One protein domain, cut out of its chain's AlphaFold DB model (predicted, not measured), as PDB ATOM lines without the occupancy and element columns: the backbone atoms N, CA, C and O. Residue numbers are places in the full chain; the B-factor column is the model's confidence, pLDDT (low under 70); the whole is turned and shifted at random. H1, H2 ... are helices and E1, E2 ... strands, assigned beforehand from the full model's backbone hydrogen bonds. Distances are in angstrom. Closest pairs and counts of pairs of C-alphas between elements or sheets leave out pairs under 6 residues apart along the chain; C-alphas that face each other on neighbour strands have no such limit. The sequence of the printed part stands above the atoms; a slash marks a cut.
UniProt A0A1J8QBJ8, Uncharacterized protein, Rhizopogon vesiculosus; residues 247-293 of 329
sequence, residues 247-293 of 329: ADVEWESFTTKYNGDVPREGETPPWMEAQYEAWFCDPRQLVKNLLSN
ATOM      1  N   ALA A 247      44.493   1.831 -14.276       58.19
ATOM      2  CA  ALA A 247      43.461   1.532 -15.258       58.19
ATOM      3  C   ALA A 247      42.480   2.704 -15.326       58.19
ATOM      4  O   ALA A 247      41.530   2.778 -14.559       58.19
ATOM      5  N   ASP A 248      42.713   3.618 -16.268       67.12
ATOM      6  CA  ASP A 248      41.912   4.834 -16.526       67.12
ATOM      7  C   ASP A 248      40.473   4.523 -17.035       67.12
ATOM      8  O   ASP A 248      39.863   5.334 -17.733       67.12
ATOM      9  N   VAL A 249      39.938   3.322 -16.769       80.00
ATOM     10  CA  VAL A 249      38.599   2.887 -17.192       80.00
ATOM     11  C   VAL A 249      37.776   2.517 -15.969       80.00
ATOM     12  O   VAL A 249      37.975   1.466 -15.364       80.00
ATOM     13  N   GLU A 250      36.842   3.397 -15.618       82.44
ATOM     14  CA  GLU A 250      35.895   3.173 -14.530       82.44
ATOM     15  C   GLU A 250      35.000   1.956 -14.822       82.44
ATOM     16  O   GLU A 250      34.670   1.652 -15.975       82.44
ATOM     17  N   TRP A 251      34.609   1.247 -13.762       85.38
ATOM     18  CA  TRP A 251      33.553   0.243 -13.837       85.38
ATOM     19  C   TRP A 251      32.197   0.942 -13.891       85.38
ATOM     20  O   TRP A 251      31.851   1.736 -13.018       85.38
ATOM     21  N   GLU A 252      31.408   0.599 -14.895       87.25
ATOM     22  CA  GLU A 252      30.021   1.004 -15.059       87.25
ATOM     23  C   GLU A 252      29.106  -0.197 -14.803       87.25
ATOM     24  O   GLU A 252      29.490  -1.353 -15.003       87.25
ATOM     25  N   SER A 253      27.872   0.061 -14.371       93.00
ATOM     26  CA  SER A 253      26.859  -0.983 -14.258       93.00
ATOM     27  C   SER A 253      25.539  -0.567 -14.882       93.00
ATOM     28  O   SER A 253      25.167   0.608 -14.924       93.00
ATOM     29  N   PHE A 254      24.806  -1.559 -15.376       92.50
ATOM     30  CA  PHE A 254      23.400  -1.401 -15.703       92.50
ATOM     31  C   PHE A 254      22.610  -2.599 -15.195       92.50
ATOM     32  O   PHE A 254      23.086  -3.735 -15.156       92.50
ATOM     33  N   THR A 255      21.369  -2.344 -14.802       95.88
ATOM     34  CA  THR A 255      20.454  -3.397 -14.378       95.88
ATOM     35  C   THR A 255      19.602  -3.836 -15.557       95.88
ATOM     36  O   THR A 255      18.916  -3.024 -16.178       95.88
ATOM     37  N   THR A 256      19.604  -5.132 -15.834       94.06
ATOM     38  CA  THR A 256      18.746  -5.762 -16.834       94.06
ATOM     39  C   THR A 256      17.829  -6.794 -16.188       94.06
ATOM     40  O   THR A 256      18.060  -7.272 -15.080       94.06
ATOM     41  N   LYS A 257      16.748  -7.134 -16.877       93.75
ATOM     42  CA  LYS A 257      15.848  -8.227 -16.513       93.75
ATOM     43  C   LYS A 257      15.409  -8.928 -17.782       93.75
ATOM     44  O   LYS A 257      15.388  -8.313 -18.848       93.75
ATOM     45  N   TYR A 258      15.002 -10.182 -17.654       92.50
ATOM     46  CA  TYR A 258      14.420 -10.904 -18.775       92.50
ATOM     47  C   TYR A 258      13.221 -10.126 -19.347       92.50
ATOM     48  O   TYR A 258      12.311  -9.725 -18.615       92.50
ATOM     49  N   ASN A 259      13.250  -9.869 -20.656       90.38
ATOM     50  CA  ASN A 259      12.211  -9.123 -21.372       90.38
ATOM     51  C   ASN A 259      11.457  -9.982 -22.405       90.38
ATOM     52  O   ASN A 259      10.600  -9.459 -23.117       90.38
ATOM     53  N   GLY A 260      11.761 -11.281 -22.477       91.25
ATOM     54  CA  GLY A 260      11.123 -12.219 -23.392       91.25
ATOM     55  C   GLY A 260       9.752 -12.711 -22.922       91.25
ATOM     56  O   GLY A 260       9.221 -12.311 -21.882       91.25
ATOM     57  N   ASP A 261       9.173 -13.625 -23.702       90.56
ATOM     58  CA  ASP A 261       7.893 -14.246 -23.371       90.56
ATOM     59  C   ASP A 261       8.004 -15.054 -22.071       90.56
ATOM     60  O   ASP A 261       8.861 -15.930 -21.929       90.56
ATOM     61  N   VAL A 262       7.106 -14.779 -21.127       88.62
ATOM     62  CA  VAL A 262       6.943 -15.582 -19.910       88.62
ATOM     63  C   VAL A 262       5.934 -16.712 -20.148       88.62
ATOM     64  O   VAL A 262       5.016 -16.559 -20.969       88.62
ATOM     65  N   PRO A 263       6.055 -17.853 -19.445       88.81
ATOM     66  CA  PRO A 263       5.091 -18.943 -19.550       88.81
ATOM     67  C   PRO A 263       3.654 -18.454 -19.318       88.81
ATOM     68  O   PRO A 263       3.341 -17.845 -18.300       88.81
ATOM     69  N   ARG A 264       2.756 -18.721 -20.276       81.56
ATOM     70  CA  ARG A 264       1.327 -18.357 -20.160       81.56
ATOM     71  C   ARG A 264       0.562 -19.250 -19.182       81.56
ATOM     72  O   ARG A 264      -0.515 -18.876 -18.726       81.56
ATOM     73  N   GLU A 265       1.100 -20.433 -18.913       85.50
ATOM     74  CA  GLU A 265       0.557 -21.430 -17.999       85.50
ATOM     75  C   GLU A 265       1.685 -21.928 -17.088       85.50
ATOM     76  O   GLU A 265       2.795 -22.178 -17.559       85.50
ATOM     77  N   GLY A 266       1.386 -22.090 -15.798       84.12
ATOM     78  CA  GLY A 266       2.372 -22.441 -14.774       84.12
ATOM     79  C   GLY A 266       2.935 -21.226 -14.033       84.12
ATOM     80  O   GLY A 266       2.537 -20.089 -14.279       84.12
ATOM     81  N   GLU A 267       3.824 -21.488 -13.077       88.38
ATOM     82  CA  GLU A 267       4.547 -20.447 -12.343       88.38
ATOM     83  C   GLU A 267       5.732 -19.948 -13.179       88.38
ATOM     84  O   GLU A 267       6.470 -20.748 -13.762       88.38
ATOM     85  N   THR A 268       5.919 -18.627 -13.237       88.50
ATOM     86  CA  THR A 268       7.099 -18.021 -13.857       88.50
ATOM     87  C   THR A 268       8.339 -18.402 -13.044       88.50
ATOM     88  O   THR A 268       8.349 -18.213 -11.825       88.50
ATOM     89  N   PRO A 269       9.404 -18.921 -13.674       91.88
ATOM     90  CA  PRO A 269      10.653 -19.173 -12.974       91.88
ATOM     91  C   PRO A 269      11.205 -17.885 -12.333       91.88
ATOM     92  O   PRO A 269      11.270 -16.866 -13.021       91.88
ATOM     93  N   PRO A 270      11.689 -17.917 -11.075       92.19
ATOM     94  CA  PRO A 270      12.198 -16.722 -10.393       92.19
ATOM     95  C   PRO A 270      13.302 -15.973 -11.152       92.19
ATOM     96  O   PRO A 270      13.412 -14.758 -11.036       92.19
ATOM     97  N   TRP A 271      14.097 -16.674 -11.967       93.25
ATOM     98  CA  TRP A 271      15.150 -16.061 -12.782       93.25
ATOM     99  C   TRP A 271      14.602 -15.128 -13.879       93.25
ATOM    100  O   TRP A 271      15.259 -14.157 -14.233       93.25
ATOM    101  N   MET A 272      13.387 -15.367 -14.391       92.50
ATOM    102  CA  MET A 272      12.749 -14.485 -15.383       92.50
ATOM    103  C   MET A 272      12.191 -13.202 -14.750       92.50
ATOM    104  O   MET A 272      11.951 -12.217 -15.444       92.50
ATOM    105  N   GLU A 273      11.958 -13.205 -13.438       90.44
ATOM    106  CA  GLU A 273      11.469 -12.040 -12.687       90.44
ATOM    107  C   GLU A 273      12.602 -11.292 -11.970       90.44
ATOM    108  O   GLU A 273      12.421 -10.151 -11.533       90.44
ATOM    109  N   ALA A 274      13.771 -11.924 -11.861       94.12
ATOM    110  CA  ALA A 274      14.951 -11.357 -11.241       94.12
ATOM    111  C   ALA A 274      15.527 -10.191 -12.057       94.12
ATOM    112  O   ALA A 274      15.431 -10.126 -13.285       94.12
ATOM    113  N   GLN A 275      16.151  -9.265 -11.333       95.75
ATOM    114  CA  GLN A 275      16.996  -8.226 -11.901       95.75
ATOM    115  C   GLN A 275      18.452  -8.647 -11.748       95.75
ATOM    116  O   GLN A 275      18.858  -9.112 -10.683       95.75
ATOM    117  N   TYR A 276      19.213  -8.465 -12.815       94.44
ATOM    118  CA  TYR A 276      20.630  -8.768 -12.885       94.44
ATOM    119  C   TYR A 276      21.385  -7.475 -13.125       94.44
ATOM    120  O   TYR A 276      21.080  -6.733 -14.058       94.44
ATOM    121  N   GLU A 277      22.361  -7.200 -12.276       96.75
ATOM    122  CA  GLU A 277      23.295  -6.108 -12.494       96.75
ATOM    123  C   GLU A 277      24.481  -6.632 -13.304       96.75
ATOM    124  O   GLU A 277      25.141  -7.591 -12.903       96.75
ATOM    125  N   ALA A 278      24.714  -6.027 -14.463       92.62
ATOM    126  CA  ALA A 278      25.872  -6.297 -15.296       92.62
ATOM    127  C   ALA A 278      26.890  -5.177 -15.089       92.62
ATOM    128  O   ALA A 278      26.571  -4.009 -15.311       92.62
ATOM    129  N   TRP A 279      28.099  -5.550 -14.675       93.12
ATOM    130  CA  TRP A 279      29.239  -4.653 -14.509       93.12
ATOM    131  C   TRP A 279      30.159  -4.767 -15.724       93.12
ATOM    132  O   TRP A 279      30.458  -5.876 -16.172       93.12
ATOM    133  N   PHE A 280      30.596  -3.638 -16.271       88.69
ATOM    134  CA  PHE A 280      31.471  -3.583 -17.439       88.69
ATOM    135  C   PHE A 280      32.374  -2.347 -17.384       88.69
ATOM    136  O   PHE A 280      32.047  -1.357 -16.747       88.69
ATOM    137  N   CYS A 281      33.504  -2.393 -18.080       89.25
ATOM    138  CA  CYS A 281      34.317  -1.214 -18.389       89.25
ATOM    139  C   CYS A 281      34.110  -0.856 -19.863       89.25
ATOM    140  O   CYS A 281      33.841  -1.760 -20.656       89.25
ATOM    141  N   ASP A 282      34.282   0.415 -20.257       87.94
ATOM    142  CA  ASP A 282      34.262   0.799 -21.676       87.94
ATOM    143  C   ASP A 282      35.306  -0.041 -22.445       87.94
ATOM    144  O   ASP A 282      36.517   0.183 -22.298       87.94
ATOM    145  N   PRO A 283      34.872  -0.999 -23.290       87.56
ATOM    146  CA  PRO A 283      35.784  -1.933 -23.935       87.56
ATOM    147  C   PRO A 283      36.721  -1.214 -24.909       87.56
ATOM    148  O   PRO A 283      37.852  -1.649 -25.118       87.56
ATOM    149  N   ARG A 284      36.300  -0.076 -25.476       87.50
ATOM    150  CA  ARG A 284      37.146   0.732 -26.356       87.50
ATOM    151  C   ARG A 284      38.287   1.372 -25.578       87.50
ATOM    152  O   ARG A 284      39.403   1.430 -26.092       87.50
ATOM    153  N   GLN A 285      38.018   1.886 -24.380       86.44
ATOM    154  CA  GLN A 285      39.063   2.485 -23.547       86.44
ATOM    155  C   GLN A 285      39.983   1.417 -22.972       86.44
ATOM    156  O   GLN A 285      41.195   1.602 -22.978       86.44
ATOM    157  N   LEU A 286      39.432   0.263 -22.588       86.81
ATOM    158  CA  LEU A 286      40.224  -0.868 -22.121       86.81
ATOM    159  C   LEU A 286      41.224  -1.328 -23.189       86.81
ATOM    160  O   LEU A 286      42.416  -1.428 -22.911       86.81
ATOM    161  N   VAL A 287      40.765  -1.525 -24.430       86.50
ATOM    162  CA  VAL A 287      41.644  -1.915 -25.545       86.50
ATOM    163  C   VAL A 287      42.669  -0.826 -25.860       86.50
ATOM    164  O   VAL A 287      43.825  -1.141 -26.114       86.50
ATOM    165  N   LYS A 288      42.307   0.462 -25.802       84.44
ATOM    166  CA  LYS A 288      43.287   1.551 -25.966       84.44
ATOM    167  C   LYS A 288      44.362   1.541 -24.883       84.44
ATOM    168  O   LYS A 288      45.524   1.767 -25.209       84.44
ATOM    169  N   ASN A 289      43.988   1.292 -23.631       82.44
ATOM    170  CA  ASN A 289      44.937   1.209 -22.525       82.44
ATOM    171  C   ASN A 289      45.874   0.014 -22.704       82.44
ATOM    172  O   ASN A 289      47.081   0.175 -22.557       82.44
ATOM    173  N   LEU A 290      45.333  -1.137 -23.115       84.88
ATOM    174  CA  LEU A 290      46.116  -2.326 -23.449       84.88
ATOM    175  C   LEU A 290      47.117  -2.037 -24.581       84.88
ATOM    176  O   LEU A 290      48.302  -2.293 -24.430       84.88
ATOM    177  N   LEU A 291      46.656  -1.420 -25.675       82.81
ATOM    178  CA  LEU A 291      47.490  -1.032 -26.822       82.81
ATOM    179  C   LEU A 291      48.545   0.033 -26.489       82.81
ATOM    180  O   LEU A 291      49.535   0.157 -27.203       82.81
ATOM    181  N   SER A 292      48.316   0.839 -25.451       79.25
ATOM    182  CA  SER A 292      49.242   1.899 -25.034       79.25
ATOM    183  C   SER A 292      50.279   1.413 -24.019       79.25
ATOM    184  O   SER A 292      51.211   2.159 -23.712       79.25
ATOM    185  N   ASN A 293      50.109   0.205 -23.475       80.19
ATOM    186  CA  ASN A 293      51.004  -0.360 -22.479       80.19
ATOM    187  C   ASN A 293      52.053  -1.267 -23.160       80.19
ATOM    188  O   ASN A 293      51.689  -2.322 -23.683       80.19
TER     189      ASN A 293
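Overview. This is residues 247 to 293 of the 329 residues of an uncharacterized protein of Rhizopogon vesiculosus (UniProt A0A1J8QBJ8). Picture a long thin rod whose middle is a ribbon of two antiparallel strands, E1 and E2, side by side. At one end a long loop, residues 258 to 269, swings out and returns through the short helix H1, with residues 264 to 270 sticking out free; at the other end helix H2 prolongs the rod beyond E2. The printed part has 47 residues, with two named strands and two named helices in the chain order E1, H1, E2, H2, and its class is mixed, helices and strands. The whole is extended, with a radius of gyration of the C-alphas of 17.3 A, and it spans 55 by 14 by 10 A.

Arrangement. Begin with the sheet of two strands, E1 at residues 251 to 257 and E2 at residues 275 to 281. They are antiparallel neighbours, with 153 degrees between their N-to-C directions. Look at C-alphas 253 and 279, which face each other at 4.4 A, and then at C-alphas 257 and 275, which face each other at 4.8 A. Across the pair, N 252 and O 280 are within hydrogen-bond range at 2.8 A, and so are N 278 and O 254 at 2.9 A. Then look for H1, residues 270 to 273; its closest C-alpha pair with E1 is that of Lys 257 and Glu 273, 7.0 A apart. Beyond E2 comes H2, residues 283 to 292, which is apart from E1 and from H1. In H2 every O i to N i+4 pair is within hydrogen-bond range, while H1 with its four residues is too short for such a pair.

Along the chain. Find C-alpha 251 at (33.553, 0.243, -13.837); from there E1 runs 19.8 A to C-alpha 257 at (15.848, -8.227, -16.513). E2 begins at C-alpha 275, at (16.996, -8.226, -11.901), and also measures 19.8 A from first to last C-alpha. H1 measures 5.3 A from C-alpha 270 to C-alpha 273. H2 measures 14.0 A and ends at C-alpha 292, at (49.242, 1.899, -25.034).

Size, cuts and confidence. Look for the two C-alphas farthest apart at Glu 265 and Asn 293, 54.9 A from each other. The first and last printed C-alphas, those of Ala 247 and Asn 293, are 10.6 A apart. The printed part has no cut. The link from E1 to H1, 12 residues, is long; the links from H1 to E2 and from E2 to H2 are tight, with one residue each. In the B-factor column the mean pLDDT of the printed part is 87.7, and the model's confidence is low, under 70, at residues 247 to 248.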